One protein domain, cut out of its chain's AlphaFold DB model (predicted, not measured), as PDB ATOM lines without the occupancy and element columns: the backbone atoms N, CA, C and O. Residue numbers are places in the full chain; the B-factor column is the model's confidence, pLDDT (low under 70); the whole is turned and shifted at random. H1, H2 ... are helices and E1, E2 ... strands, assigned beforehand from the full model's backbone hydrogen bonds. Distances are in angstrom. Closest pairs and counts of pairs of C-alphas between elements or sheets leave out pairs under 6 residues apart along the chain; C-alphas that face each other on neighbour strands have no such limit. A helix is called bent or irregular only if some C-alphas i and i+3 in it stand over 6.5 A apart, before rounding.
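What this domain is: This is residues 20 to 72 and 88 to 139 of the 163 residues of an uncharacterized protein of Rhodococcus sp. W8901 (UniProt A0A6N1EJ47). A twisted, four-stranded sheet has one helix, H1, over one face toward one end of the strands, and no named helix on the other face. E1 and E2 are bent, and unnamed loops reach out at both ends of the long axis, with Gly 69 at one and Asn 132 at the other. The printed part has 105 residues, with E1, E2, E3, E4 and H1 in chain order; the antiparallel sheet runs E1, E2, E3, E4, and the class is mixed, with under half of the residues in named elements. It is only just loose, close to compact, with a radius of gyration of the C-alphas of 15.7 A and an elongated outline of 46 by 30 by 21 A.

How they stand to each other: E1, residues 20 to 29, and E2, residues 33 to 43, form a hairpin, with N 23 and O 39 2.9 A apart. E1 bends by 70 degrees at residue 26, E2 by 52 degrees at residue 37. E3, residues 58 to 65, forms a hairpin with E2, N 38 to O 60 being 2.8 A; E1, E2 and E3 make a meander, each strand the antiparallel neighbour of the one before. Edge strand E4, residues 101 to 107, is antiparallel to E3, with N 61 and O 106 2.8 A apart. H1, residues 115 to 124, is on the sheet at a height of 9.3 A, making two layers, a helix on one face of a sheet. It lies over E1 and, only just, E2, with 3 C-alphas falling on E2; its closest C-alphas to E1 are Ser 116 and Ala 25, 5.3 A. Every O i to N i+4 pair in H1 is within hydrogen-bond range.

Where its parts are: E1 starts at C-alpha 20 (-35.568, 45.801, 8.635) and is 23.5 A long; E2 is 30.8 A, E3 23.1 A, E4 17.9 A. H1, 14.7 A, ends at C-alpha 124 (-35.938, 54.704, 18.728).

The domain as a whole: The C-alphas of Gly 69 and Asn 132, the two farthest apart, are 47.0 A apart. Residues 73 to 87 are not printed, and C-alphas 72 and 88 are 23.4 A apart across the cut. The link E2 to E3 is long. Residues 47 to 55, 67 to 72 and 88 to 101 have pLDDT under 70.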
ATOM      1  N   PHE A  20     -34.331  45.777   7.856       76.44
ATOM      2  CA  PHE A  20     -35.568  45.801   8.635       76.44
ATOM      3  C   PHE A  20     -35.256  45.668  10.123       76.44
ATOM      4  O   PHE A  20     -34.286  45.023  10.517       76.44
ATOM      5  N   PHE A  21     -36.111  46.274  10.933       77.69
ATOM      6  CA  PHE A  21     -36.135  46.138  12.378       77.69
ATOM      7  C   PHE A  21     -37.536  45.727  12.780       77.69
ATOM      8  O   PHE A  21     -38.504  46.366  12.364       77.69
ATOM      9  N   ARG A  22     -37.653  44.684  13.596       80.06
ATOM     10  CA  ARG A  22     -38.940  44.135  14.017       80.06
ATOM     11  C   ARG A  22     -39.036  44.032  15.530       80.06
ATOM     12  O   ARG A  22     -38.045  43.857  16.238       80.06
ATOM     13  N   HIS A  23     -40.262  44.121  16.027       78.88
ATOM     14  CA  HIS A  23     -40.572  43.998  17.442       78.88
ATOM     15  C   HIS A  23     -41.895  43.271  17.646       78.88
ATOM     16  O   HIS A  23     -42.908  43.636  17.055       78.88
ATOM     17  N   ILE A  24     -41.885  42.245  18.499       82.31
ATOM     18  CA  ILE A  24     -43.095  41.528  18.898       82.31
ATOM     19  C   ILE A  24     -43.830  42.387  19.929       82.31
ATOM     20  O   ILE A  24     -43.435  42.445  21.090       82.31
ATOM     21  N   ALA A  25     -44.891  43.057  19.487       83.75
ATOM     22  CA  ALA A  25     -45.724  43.919  20.318       83.75
ATOM     23  C   ALA A  25     -46.703  43.131  21.190       83.75
ATOM     24  O   ALA A  25     -47.029  43.560  22.296       83.75
ATOM     25  N   GLU A  26     -47.191  42.008  20.668       83.62
ATOM     26  CA  GLU A  26     -48.120  41.104  21.340       83.62
ATOM     27  C   GLU A  26     -47.739  39.672  20.981       83.62
ATOM     28  O   GLU A  26     -47.454  39.382  19.816       83.62
ATOM     29  N   LEU A  27     -47.742  38.784  21.973       80.75
ATOM     30  CA  LEU A  27     -47.400  37.377  21.804       80.75
ATOM     31  C   LEU A  27     -48.368  36.507  22.597       80.75
ATOM     32  O   LEU A  27     -48.496  36.638  23.813       80.75
ATOM     33  N   GLU A  28     -48.998  35.575  21.901       82.19
ATOM     34  CA  GLU A  28     -49.717  34.457  22.488       82.19
ATOM     35  C   GLU A  28     -49.098  33.171  21.943       82.19
ATOM     36  O   GLU A  28     -49.228  32.842  20.762       82.19
ATOM     37  N   GLU A  29     -48.413  32.432  22.809       77.00
ATOM     38  CA  GLU A  29     -47.722  31.207  22.428       77.00
ATOM     39  C   GLU A  29     -48.222  29.984  23.197       77.00
ATOM     40  O   GLU A  29     -48.633  30.027  24.356       77.00
ATOM     41  N   SER A  30     -48.163  28.850  22.516       77.06
ATOM     42  CA  SER A  30     -48.310  27.521  23.082       77.06
ATOM     43  C   SER A  30     -47.251  26.609  22.475       77.06
ATOM     44  O   SER A  30     -46.579  26.953  21.504       77.06
ATOM     45  N   LYS A  31     -47.161  25.369  22.966       72.25
ATOM     46  CA  LYS A  31     -46.256  24.356  22.397       72.25
ATOM     47  C   LYS A  31     -46.486  24.076  20.905       72.25
ATOM     48  O   LYS A  31     -45.643  23.441  20.285       72.25
ATOM     49  N   ARG A  32     -47.646  24.453  20.352       77.25
ATOM     50  CA  ARG A  32     -48.033  24.144  18.967       77.25
ATOM     51  C   ARG A  32     -48.496  25.339  18.153       77.25
ATOM     52  O   ARG A  32     -48.769  25.169  16.971       77.25
ATOM     53  N   THR A  33     -48.649  26.507  18.759       79.31
ATOM     54  CA  THR A  33     -49.214  27.676  18.087       79.31
ATOM     55  C   THR A  33     -48.525  28.930  18.566       79.31
ATOM     56  O   THR A  33     -48.274  29.065  19.758       79.31
ATOM     57  N   VAL A  34     -48.290  29.861  17.654       80.00
ATOM     58  CA  VAL A  34     -47.869  31.222  17.981       80.00
ATOM     59  C   VAL A  34     -48.806  32.161  17.247       80.00
ATOM     60  O   VAL A  34     -48.961  32.037  16.036       80.00
ATOM     61  N   ASN A  35     -49.433  33.078  17.971       85.12
ATOM     62  CA  ASN A  35     -50.059  34.263  17.408       85.12
ATOM     63  C   ASN A  35     -49.235  35.461  17.875       85.12
ATOM     64  O   ASN A  35     -49.002  35.615  19.072       85.12
ATOM     65  N   ALA A  36     -48.789  36.297  16.949       82.81
ATOM     66  CA  ALA A  36     -47.995  37.466  17.285       82.81
ATOM     67  C   ALA A  36     -48.422  38.670  16.456       82.81
ATOM     68  O   ALA A  36     -48.680  38.540  15.259       82.81
ATOM     69  N   THR A  37     -48.431  39.839  17.084       85.56
ATOM     70  CA  THR A  37     -48.431  41.112  16.366       85.56
ATOM     71  C   THR A  37     -47.004  41.636  16.356       85.56
ATOM     72  O   THR A  37     -46.406  41.844  17.411       85.56
ATOM     73  N   VAL A  38     -46.442  41.823  15.166       82.75
ATOM     74  CA  VAL A  38     -45.060  42.256  14.965       82.75
ATOM     75  C   VAL A  38     -45.055  43.591  14.247       82.75
ATOM     76  O   VAL A  38     -45.537  43.691  13.124       82.75
ATOM     77  N   CYS A  39     -44.509  44.605  14.901       84.50
ATOM     78  CA  CYS A  39     -44.301  45.921  14.318       84.50
ATOM     79  C   CYS A  39     -42.955  45.949  13.612       84.50
ATOM     80  O   CYS A  39     -42.012  45.280  14.042       84.50
ATOM     81  N   ASP A  40     -42.849  46.764  12.576       80.31
ATOM     82  CA  ASP A  40     -41.611  46.948  11.843       80.31
ATOM     83  C   ASP A  40     -41.350  48.414  11.497       80.31
ATOM     84  O   ASP A  40     -42.243  49.264  11.486       80.31
ATOM     85  N   TYR A  41     -40.075  48.702  11.278       79.75
ATOM     86  CA  TYR A  41     -39.611  49.824  10.477       79.75
ATOM     87  C   TYR A  41     -38.369  49.374   9.712       79.75
ATOM     88  O   TYR A  41     -37.836  48.285   9.947       79.75
ATOM     89  N   TRP A  42     -37.892  50.194   8.786       76.31
ATOM     90  CA  TRP A  42     -36.731  49.843   7.987       76.31
ATOM     91  C   TRP A  42     -35.841  51.052   7.708       76.31
ATOM     92  O   TRP A  42     -36.291  52.194   7.784       76.31
ATOM     93  N   ILE A  43     -34.566  50.778   7.433       76.31
ATOM     94  CA  ILE A  43     -33.550  51.764   7.076       76.31
ATOM     95  C   ILE A  43     -32.801  51.285   5.821       76.31
ATOM     96  O   ILE A  43     -32.090  50.282   5.819       76.31
ATOM     97  N   ASP A  44     -32.965  52.033   4.743       75.75
ATOM     98  CA  ASP A  44     -32.260  51.998   3.477       75.75
ATOM     99  C   ASP A  44     -30.791  52.428   3.613       75.75
ATOM    100  O   ASP A  44     -30.434  53.285   4.433       75.75
ATOM    101  N   PRO A  45     -29.929  51.915   2.728       75.56
ATOM    102  CA  PRO A  45     -28.518  52.264   2.689       75.56
ATOM    103  C   PRO A  45     -28.223  53.618   2.051       75.56
ATOM    104  O   PRO A  45     -27.171  54.188   2.322       75.56
ATOM    105  N   ASP A  46     -29.118  54.130   1.207       75.38
ATOM    106  CA  ASP A  46     -28.904  55.355   0.430       75.38
ATOM    107  C   ASP A  46     -29.707  56.559   0.957       75.38
ATOM    108  O   ASP A  46     -29.590  57.657   0.415       75.38
ATOM    109  N   GLY A  47     -30.522  56.368   2.004       64.50
ATOM    110  CA  GLY A  47     -31.356  57.415   2.610       64.50
ATOM    111  C   GLY A  47     -32.484  57.928   1.724       64.50
ATOM    112  O   GLY A  47     -33.161  58.888   2.084       64.50
ATOM    113  N   THR A  48     -32.697  57.305   0.564       62.22
ATOM    114  CA  THR A  48     -33.661  57.790  -0.429       62.22
ATOM    115  C   THR A  48     -35.106  57.449  -0.075       62.22
ATOM    116  O   THR A  48     -36.014  58.113  -0.577       62.22
ATOM    117  N   ALA A  49     -35.333  56.464   0.800       57.78
ATOM    118  CA  ALA A  49     -36.637  56.181   1.381       57.78
ATOM    119  C   ALA A  49     -36.525  55.746   2.853       57.78
ATOM    120  O   ALA A  49     -37.067  54.715   3.221       57.78
ATOM    121  N   ASN A  50     -35.897  56.565   3.706       53.19
ATOM    122  CA  ASN A  50     -35.867  56.401   5.177       53.19
ATOM    123  C   ASN A  50     -36.791  57.412   5.881       53.19
ATOM    124  O   ASN A  50     -37.227  58.348   5.209       53.19
ATOM    125  N   PRO A  51     -37.169  57.247   7.172       50.50
ATOM    126  CA  PRO A  51     -38.551  57.417   7.620       50.50
ATOM    127  C   PRO A  51     -39.132  58.801   7.400       50.50
ATOM    128  O   PRO A  51     -39.125  59.677   8.258       50.50
ATOM    129  N   GLY A  52     -39.745  58.952   6.230       51.47
ATOM    130  CA  GLY A  52     -40.825  59.892   6.030       51.47
ATOM    131  C   GLY A  52     -42.088  59.448   6.787       51.47
ATOM    132  O   GLY A  52     -42.144  58.334   7.318       51.47
ATOM    133  N   PRO A  53     -43.149  60.273   6.765       46.56
ATOM    134  CA  PRO A  53     -44.426  60.081   7.479       46.56
ATOM    135  C   PRO A  53     -45.134  58.716   7.302       46.56
ATOM    136  O   PRO A  53     -46.172  58.456   7.901       46.56
ATOM    137  N   ASN A  54     -44.634  57.821   6.455       54.78
ATOM    138  CA  ASN A  54     -45.287  56.571   6.086       54.78
ATOM    139  C   ASN A  54     -44.581  55.304   6.597       54.78
ATOM    140  O   ASN A  54     -44.981  54.225   6.171       54.78
ATOM    141  N   GLN A  55     -43.558  55.399   7.455       63.44
ATOM    142  CA  GLN A  55     -42.723  54.234   7.810       63.44
ATOM    143  C   GLN A  55     -42.935  53.678   9.217       63.44
ATOM    144  O   GLN A  55     -42.903  52.465   9.385       63.44
ATOM    145  N   LEU A  56     -43.266  54.508  10.210       78.31
ATOM    146  CA  LEU A  56     -43.607  54.041  11.565       78.31
ATOM    147  C   LEU A  56     -45.102  53.710  11.656       78.31
ATOM    148  O   LEU A  56     -45.869  54.348  12.379       78.31
ATOM    149  N   ARG A  57     -45.510  52.766  10.802       76.69
ATOM    150  CA  ARG A  57     -46.885  52.258  10.661       76.69
ATOM    151  C   ARG A  57     -46.958  50.783  10.259       76.69
ATOM    152  O   ARG A  57     -48.057  50.290  10.009       76.69
ATOM    153  N   GLY A  58     -45.813  50.120  10.096       79.44
ATOM    154  CA  GLY A  58     -45.738  48.723   9.678       79.44
ATOM    155  C   GLY A  58     -46.076  47.809  10.845       79.44
ATOM    156  O   GLY A  58     -45.398  47.837  11.869       79.44
ATOM    157  N   ALA A  59     -47.145  47.028  10.720       84.31
ATOM    158  CA  ALA A  59     -47.460  45.986  11.679       84.31
ATOM    159  C   ALA A  59     -48.121  44.799  10.983       84.31
ATOM    160  O   ALA A  59     -48.942  44.954  10.074       84.31
ATOM    161  N   TRP A  60     -47.767  43.606  11.440       84.38
ATOM    162  CA  TRP A  60     -48.220  42.340  10.893       84.38
ATOM    163  C   TRP A  60     -48.769  41.463  11.998       84.38
ATOM    164  O   TRP A  60     -48.122  41.259  13.019       84.38
ATOM    165  N   TRP A  61     -49.932  40.880  11.759       85.31
ATOM    166  CA  TRP A  61     -50.419  39.775  12.559       85.31
ATOM    167  C   TRP A  61     -49.987  38.462  11.913       85.31
ATOM    168  O   TRP A  61     -50.274  38.198  10.737       85.31
ATOM    169  N   VAL A  62     -49.293  37.641  12.690       80.69
ATOM    170  CA  VAL A  62     -48.700  36.375  12.276       80.69
ATOM    171  C   VAL A  62     -49.324  35.256  13.092       80.69
ATOM    172  O   VAL A  62     -49.382  35.328  14.316       80.69
ATOM    173  N   LYS A  63     -49.739  34.188  12.412       82.56
ATOM    174  CA  LYS A  63     -50.108  32.926  13.046       82.56
ATOM    175  C   LYS A  63     -49.243  31.801  12.521       82.56
ATOM    176  O   LYS A  63     -49.198  31.565  11.312       82.56
ATOM    177  N   LEU A  64     -48.631  31.075  13.444       78.44
ATOM    178  CA  LEU A  64     -47.841  29.889  13.174       78.44
ATOM    179  C   LEU A  64     -48.440  28.661  13.850       78.44
ATOM    180  O   LEU A  64     -49.001  28.749  14.948       78.44
ATOM    181  N   SER A  65     -48.225  27.505  13.233       79.44
ATOM    182  CA  SER A  65     -48.500  26.206  13.831       79.44
ATOM    183  C   SER A  65     -47.281  25.294  13.785       79.44
ATOM    184  O   SER A  65     -46.495  25.321  12.840       79.44
ATOM    185  N   ASN A  66     -47.138  24.452  14.805       74.38
ATOM    186  CA  ASN A  66     -46.183  23.358  14.836       74.38
ATOM    187  C   ASN A  66     -46.942  22.019  14.820       74.38
ATOM    188  O   ASN A  66     -47.513  21.613  15.840       74.38
ATOM    189  N   PRO A  67     -46.990  21.325  13.672       67.19
ATOM    190  CA  PRO A  67     -47.577  20.000  13.567       67.19
ATOM    191  C   PRO A  67     -46.704  18.914  14.226       67.19
ATOM    192  O   PRO A  67     -47.204  17.818  14.480       67.19
ATOM    193  N   GLY A  68     -45.425  19.196  14.498       64.50
ATOM    194  CA  GLY A  68     -44.482  18.303  15.170       64.50
ATOM    195  C   GLY A  68     -44.513  18.425  16.699       64.50
ATOM    196  O   GLY A  68     -45.122  19.325  17.269       64.50
ATOM    197  N   GLY A  69     -43.865  17.478  17.386       60.62
ATOM    198  CA  GLY A  69     -43.631  17.539  18.839       60.62
ATOM    199  C   GLY A  69     -42.301  18.195  19.235       60.62
ATOM    200  O   GLY A  69     -42.031  18.328  20.425       60.62
ATOM    201  N   ASP A  70     -41.478  18.562  18.252       63.66
ATOM    202  CA  ASP A  70     -40.165  19.189  18.421       63.66
ATOM    203  C   ASP A  70     -40.321  20.721  18.410       63.66
ATOM    204  O   ASP A  70     -41.023  21.221  17.529       63.66
ATOM    205  N   PRO A  71     -39.701  21.476  19.337       56.94
ATOM    206  CA  PRO A  71     -39.759  22.941  19.373       56.94
ATOM    207  C   PRO A  71     -39.232  23.652  18.112       56.94
ATOM    208  O   PRO A  71     -39.495  24.843  17.961       56.94
ATOM    209  N   GLY A  72     -38.568  22.956  17.186       58.16
ATOM    210  CA  GLY A  72     -37.991  23.529  15.971       58.16
ATOM    211  C   GLY A  72     -36.534  23.953  16.161       58.16
ATOM    212  O   GLY A  72     -36.024  24.023  17.277       58.16
ATOM    213  N   GLU A  88     -37.644  34.533  -6.153       36.19
ATOM    214  CA  GLU A  88     -37.166  33.555  -5.167       36.19
ATOM    215  C   GLU A  88     -37.960  33.623  -3.846       36.19
ATOM    216  O   GLU A  88     -37.920  32.686  -3.048       36.19
ATOM    217  N   HIS A  89     -38.756  34.684  -3.649       37.34
ATOM    218  CA  HIS A  89     -39.432  34.997  -2.383       37.34
ATOM    219  C   HIS A  89     -40.961  35.277  -2.444       37.34
ATOM    220  O   HIS A  89     -41.456  36.038  -1.603       37.34
ATOM    221  N   PRO A  90     -41.783  34.718  -3.360       31.45
ATOM    222  CA  PRO A  90     -43.226  34.906  -3.275       31.45
ATOM    223  C   PRO A  90     -43.791  33.981  -2.187       31.45
ATOM    224  O   PRO A  90     -43.971  32.786  -2.412       31.45
ATOM    225  N   ILE A  91     -44.104  34.569  -1.024       31.75
ATOM    226  CA  ILE A  91     -44.535  33.898   0.222       31.75
ATOM    227  C   ILE A  91     -43.345  33.172   0.875       31.75
ATOM    228  O   ILE A  91     -42.590  32.515   0.163       31.75
ATOM    229  N   PRO A  92     -43.130  33.250   2.205       39.34
ATOM    230  CA  PRO A  92     -42.026  32.526   2.815       39.34
ATOM    231  C   PRO A  92     -42.257  31.022   2.620       39.34
ATOM    232  O   PRO A  92     -42.992  30.379   3.360       39.34
ATOM    233  N   THR A  93     -41.597  30.442   1.622       29.67
ATOM    234  CA  THR A  93     -41.281  29.008   1.551       29.67
ATOM    235  C   THR A  93     -40.228  28.634   2.594       29.67
ATOM    236  O   THR A  93     -39.854  27.469   2.727       29.67
ATOM    237  N   TRP A  94     -39.766  29.618   3.366       41.22
ATOM    238  CA  TRP A  94     -38.860  29.456   4.477       41.22
ATOM    239  C   TRP A  94     -39.593  28.674   5.564       41.22
ATOM    240  O   TRP A  94     -40.488  29.171   6.243       41.22
ATOM    241  N   ASN A  95     -39.199  27.416   5.707       36.97
ATOM    242  CA  ASN A  95     -39.408  26.615   6.902       36.97
ATOM    243  C   ASN A  95     -38.668  27.324   8.048       36.97
ATOM    244  O   ASN A  95     -37.502  27.037   8.309       36.97
ATOM    245  N   VAL A  96     -39.297  28.325   8.670       45.22
ATOM    246  CA  VAL A  96     -38.577  29.258   9.554       45.22
ATOM    247  C   VAL A  96     -38.076  28.562  10.829       45.22
ATOM    248  O   VAL A  96     -37.099  29.008  11.414       45.22
ATOM    249  N   PHE A  97     -38.663  27.415  11.205       52.00
ATOM    250  CA  PHE A  97     -38.245  26.635  12.376       52.00
ATOM    251  C   PHE A  97     -38.441  25.129  12.180       52.00
ATOM    252  O   PHE A  97     -39.137  24.497  12.970       52.00
ATOM    253  N   GLY A  98     -37.896  24.527  11.120       57.62
ATOM    254  CA  GLY A  98     -37.978  23.075  10.881       57.62
ATOM    255  C   GLY A  98     -39.410  22.531  10.713       57.62
ATOM    256  O   GLY A  98     -39.833  22.257   9.596       57.62
ATOM    257  N   SER A  99     -40.142  22.361  11.819       63.66
ATOM    258  CA  SER A  99     -41.538  21.915  11.871       63.66
ATOM    259  C   SER A  99     -42.569  23.053  11.814       63.66
ATOM    260  O   SER A  99     -43.697  22.793  11.405       63.66
ATOM    261  N   TRP A 100     -42.237  24.291  12.202       67.50
ATOM    262  CA  TRP A 100     -43.237  25.371  12.243       67.50
ATOM    263  C   TRP A 100     -43.618  25.889  10.855       67.50
ATOM    264  O   TRP A 100     -42.764  26.105   9.997       67.50
ATOM    265  N   LYS A 101     -44.910  26.160  10.672       69.50
ATOM    266  CA  LYS A 101     -45.505  26.682   9.441       69.50
ATOM    267  C   LYS A 101     -46.213  27.999   9.705       69.50
ATOM    268  O   LYS A 101     -46.869  28.146  10.732       69.50
ATOM    269  N   ILE A 102     -46.116  28.926   8.755       72.75
ATOM    270  CA  ILE A 102     -46.943  30.133   8.741       72.75
ATOM    271  C   ILE A 102     -48.330  29.736   8.242       72.75
ATOM    272  O   ILE A 102     -48.508  29.429   7.066       72.75
ATOM    273  N   ASP A 103     -49.310  29.743   9.138       74.38
ATOM    274  CA  ASP A 103     -50.708  29.507   8.778       74.38
ATOM    275  C   ASP A 103     -51.324  30.769   8.177       74.38
ATOM    276  O   ASP A 103     -52.180  30.700   7.292       74.38
ATOM    277  N   LYS A 104     -50.942  31.937   8.711       76.38
ATOM    278  CA  LYS A 104     -51.496  33.214   8.281       76.38
ATOM    279  C   LYS A 104     -50.547  34.377   8.534       76.38
ATOM    280  O   LYS A 104     -49.910  34.455   9.579       76.38
ATOM    281  N   LEU A 105     -50.540  35.305   7.587       77.06
ATOM    282  CA  LEU A 105     -49.886  36.603   7.680       77.06
ATOM    283  C   LEU A 105     -50.886  37.667   7.220       77.06
ATOM    284  O   LEU A 105     -51.533  37.495   6.186       77.06
ATOM    285  N   LYS A 106     -51.054  38.737   7.997       81.31
ATOM    286  CA  LYS A 106     -51.941  39.858   7.664       81.31
ATOM    287  C   LYS A 106     -51.293  41.179   8.036       81.31
ATOM    288  O   LYS A 106     -50.698  41.268   9.102       81.31
ATOM    289  N   TYR A 107     -51.486  42.201   7.212       80.69
ATOM    290  CA  TYR A 107     -51.206  43.573   7.620       80.69
ATOM    291  C   TYR A 107     -52.226  44.016   8.674       80.69
ATOM    292  O   TYR A 107     -53.418  43.720   8.540       80.69
ATOM    293  N   VAL A 108     -51.762  44.707   9.711       85.31
ATOM    294  CA  VAL A 108     -52.615  45.283  10.755       85.31
ATOM    295  C   VAL A 108     -53.013  46.701  10.335       85.31
ATOM    296  O   VAL A 108     -52.127  47.510  10.049       85.31
ATOM    297  N   PRO A 109     -54.316  47.030  10.262       86.38
ATOM    298  CA  PRO A 109     -54.773  48.391   9.988       86.38
ATOM    299  C   PRO A 109     -54.166  49.403  10.964       86.38
ATOM    300  O   PRO A 109     -53.972  49.086  12.133       86.38
ATOM    301  N   ILE A 110     -53.908  50.630  10.504       84.44
ATOM    302  CA  ILE A 110     -53.263  51.692  11.300       84.44
ATOM    303  C   ILE A 110     -53.979  51.919  12.639       84.44
ATOM    304  O   ILE A 110     -53.344  52.141  13.667       84.44
ATOM    305  N   GLU A 111     -55.302  51.840  12.629       84.44
ATOM    306  CA  GLU A 111     -56.170  52.048  13.784       84.44
ATOM    307  C   GLU A 111     -56.088  50.900  14.803       84.44
ATOM    308  O   GLU A 111     -56.394  51.096  15.976       84.44
ATOM    309  N   GLU A 112     -55.651  49.718  14.367       89.19
ATOM    310  CA  GLU A 112     -55.543  48.493  15.165       89.19
ATOM    311  C   GLU A 112     -54.103  48.202  15.611       89.19
ATOM    312  O   GLU A 112     -53.872  47.241  16.343       89.19
ATOM    313  N   ILE A 113     -53.127  49.020  15.196       89.50
ATOM    314  CA  ILE A 113     -51.729  48.862  15.609       89.50
ATOM    315  C   ILE A 113     -51.648  48.940  17.142       89.50
ATOM    316  O   ILE A 113     -52.074  49.950  17.715       89.50
ATOM    317  N   PRO A 114     -51.089  47.920  17.822       89.50
ATOM    318  CA  PRO A 114     -50.958  47.929  19.271       89.50
ATOM    319  C   PRO A 114     -50.147  49.118  19.778       89.50
ATOM    320  O   PRO A 114     -49.172  49.551  19.157       89.50
ATOM    321  N   ARG A 115     -50.491  49.606  20.974       89.56
ATOM    322  CA  ARG A 115     -49.778  50.732  21.589       89.56
ATOM    323  C   ARG A 115     -48.295  50.432  21.828       89.56
ATOM    324  O   ARG A 115     -47.475  51.333  21.677       89.56
ATOM    325  N   SER A 116     -47.946  49.176  22.104       87.88
ATOM    326  CA  SER A 116     -46.556  48.734  22.265       87.88
ATOM    327  C   SER A 116     -45.702  48.962  21.012       87.88
ATOM    328  O   SER A 116     -44.513  49.236  21.149       87.88
ATOM    329  N   CYS A 117     -46.283  48.956  19.804       88.94
ATOM    330  CA  CYS A 117     -45.568  49.373  18.594       88.94
ATOM    331  C   CYS A 117     -45.176  50.849  18.652       88.94
ATOM    332  O   CYS A 117     -44.038  51.204  18.356       88.94
ATOM    333  N   VAL A 118     -46.121  51.703  19.055       89.88
ATOM    334  CA  VAL A 118     -45.906  53.150  19.165       89.88
ATOM    335  C   VAL A 118     -44.832  53.442  20.196       89.88
ATOM    336  O   VAL A 118     -43.903  54.185  19.901       89.88
ATOM    337  N   ASP A 119     -44.925  52.825  21.371       89.88
ATOM    338  CA  ASP A 119     -43.961  53.031  22.447       89.88
ATOM    339  C   ASP A 119     -42.557  52.556  22.015       89.88
ATOM    340  O   ASP A 119     -41.580  53.291  22.167       89.88
ATOM    341  N   TRP A 120     -42.456  51.393  21.353       89.31
ATOM    342  CA  TRP A 120     -41.197  50.895  20.788       89.31
ATOM    343  C   TRP A 120     -40.601  51.841  19.739       89.31
ATOM    344  O   TRP A 120     -39.399  52.122  19.769       89.31
ATOM    345  N   TRP A 121     -41.419  52.368  18.825       89.75
ATOM    346  CA  TRP A 121     -40.965  53.352  17.847       89.75
ATOM    347  C   TRP A 121     -40.523  54.658  18.511       89.75
ATOM    348  O   TRP A 121     -39.495  55.203  18.120       89.75
ATOM    349  N   GLN A 122     -41.235  55.137  19.535       89.88
ATOM    350  CA  GLN A 122     -40.872  56.354  20.272       89.88
ATOM    351  C   GLN A 122     -39.539  56.209  21.015       89.88
ATOM    352  O   GLN A 122     -38.784  57.173  21.095       89.88
ATOM    353  N   GLU A 123     -39.199  55.015  21.505       89.00
ATOM    354  CA  GLU A 123     -37.877  54.760  22.090       89.00
ATOM    355  C   GLU A 123     -36.734  54.930  21.072       89.00
ATOM    356  O   GLU A 123     -35.652  55.385  21.443       89.00
ATOM    357  N   ARG A 124     -36.952  54.571  19.796       88.12
ATOM    358  CA  ARG A 124     -35.938  54.704  18.728       88.12
ATOM    359  C   ARG A 124     -35.941  56.091  18.092       88.12
ATOM    360  O   ARG A 124     -34.888  56.599  17.722       88.12
ATOM    361  N   PHE A 125     -37.115  56.704  17.992       88.19
ATOM    362  CA  PHE A 125     -37.342  57.987  17.341       88.19
ATOM    363  C   PHE A 125     -37.992  58.969  18.329       88.19
ATOM    364  O   PHE A 125     -39.154  59.345  18.162       88.19
ATOM    365  N   PRO A 126     -37.264  59.417  19.370       89.31
ATOM    366  CA  PRO A 126     -37.844  60.175  20.485       89.31
ATOM    367  C   PRO A 126     -38.376  61.559  20.096       89.31
ATOM    368  O   PRO A 126     -39.140  62.160  20.847       89.31
ATOM    369  N   THR A 127     -37.974  62.091  18.940       89.12
ATOM    370  CA  THR A 127     -38.458  63.375  18.412       89.12
ATOM    371  C   THR A 127     -39.724  63.242  17.567       89.12
ATOM    372  O   THR A 127     -40.300  64.259  17.181       89.12
ATOM    373  N   PHE A 128     -40.154  62.016  17.266       89.44
ATOM    374  CA  PHE A 128     -41.348  61.764  16.474       89.44
ATOM    375  C   PHE A 128     -42.591  61.800  17.361       89.44
ATOM    376  O   PHE A 128     -42.577  61.383  18.523       89.44
ATOM    377  N   VAL A 129     -43.696  62.280  16.798       88.06
ATOM    378  CA  VAL A 129     -44.939  62.514  17.544       88.06
ATOM    379  C   VAL A 129     -46.103  61.728  16.951       88.06
ATOM    380  O   VAL A 129     -46.156  61.556  15.735       88.06
ATOM    381  N   PRO A 130     -47.065  61.253  17.762       86.44
ATOM    382  CA  PRO A 130     -48.246  60.580  17.235       86.44
ATOM    383  C   PRO A 130     -49.023  61.467  16.261       86.44
ATOM    384  O   PRO A 130     -49.425  62.581  16.611       86.44
ATOM    385  N   ARG A 131     -49.294  60.963  15.054       83.50
ATOM    386  CA  ARG A 131     -50.081  61.688  14.050       83.50
ATOM    387  C   ARG A 131     -51.511  61.851  14.540       83.50
ATOM    388  O   ARG A 131     -52.246  60.869  14.572       83.50
ATOM    389  N   ASN A 132     -51.945  63.064  14.874       80.69
ATOM    390  CA  ASN A 132     -53.338  63.356  15.253       80.69
ATOM    391  C   ASN A 132     -53.928  62.386  16.308       80.69
ATOM    392  O   ASN A 132     -55.115  62.074  16.264       80.69
ATOM    393  N   GLY A 133     -53.104  61.871  17.229       71.94
ATOM    394  CA  GLY A 133     -53.536  60.898  18.245       71.94
ATOM    395  C   GLY A 133     -53.765  59.461  17.747       71.94
ATOM    396  O   GLY A 133     -54.356  58.670  18.473       71.94
ATOM    397  N   SER A 134     -53.316  59.119  16.538       78.94
ATOM    398  CA  SER A 134     -53.338  57.753  15.992       78.94
ATOM    399  C   SER A 134     -52.161  56.896  16.479       78.94
ATOM    400  O   SER A 134     -51.231  57.395  17.118       78.94
ATOM    401  N   ASN A 135     -52.182  55.602  16.146       83.56
ATOM    402  CA  ASN A 135     -51.139  54.634  16.504       83.56
ATOM    403  C   ASN A 135     -49.965  54.616  15.509       83.56
ATOM    404  O   ASN A 135     -49.363  53.574  15.268       83.56
ATOM    405  N   VAL A 136     -49.643  55.767  14.913       84.06
ATOM    406  CA  VAL A 136     -48.482  55.950  14.029       84.06
ATOM    407  C   VAL A 136     -47.763  57.242  14.374       84.06
ATOM    408  O   VAL A 136     -48.368  58.177  14.906       84.06
ATOM    409  N   LEU A 137     -46.473  57.300  14.059       85.75
ATOM    410  CA  LEU A 137     -45.628  58.445  14.374       85.75
ATOM    411  C   LEU A 137     -45.267  59.257  13.125       85.75
ATOM    412  O   LEU A 137     -44.920  58.696  12.085       85.75
ATOM    413  N   ASP A 138     -45.302  60.579  13.268       85.81
ATOM    414  CA  ASP A 138     -44.819  61.545  12.288       85.81
ATOM    415  C   ASP A 138     -43.427  62.072  12.665       85.81
ATOM    416  O   ASP A 138     -43.178  62.359  13.844       85.81
ATOM    417  N   PRO A 139     -42.527  62.234  11.678       86.12
ATOM    418  CA  PRO A 139     -41.237  62.868  11.898       86.12
ATOM    419  C   PRO A 139     -41.396  64.358  12.236       86.12
ATOM    420  O   PRO A 139     -42.361  64.992  11.795       86.12
TER     421      PRO A 139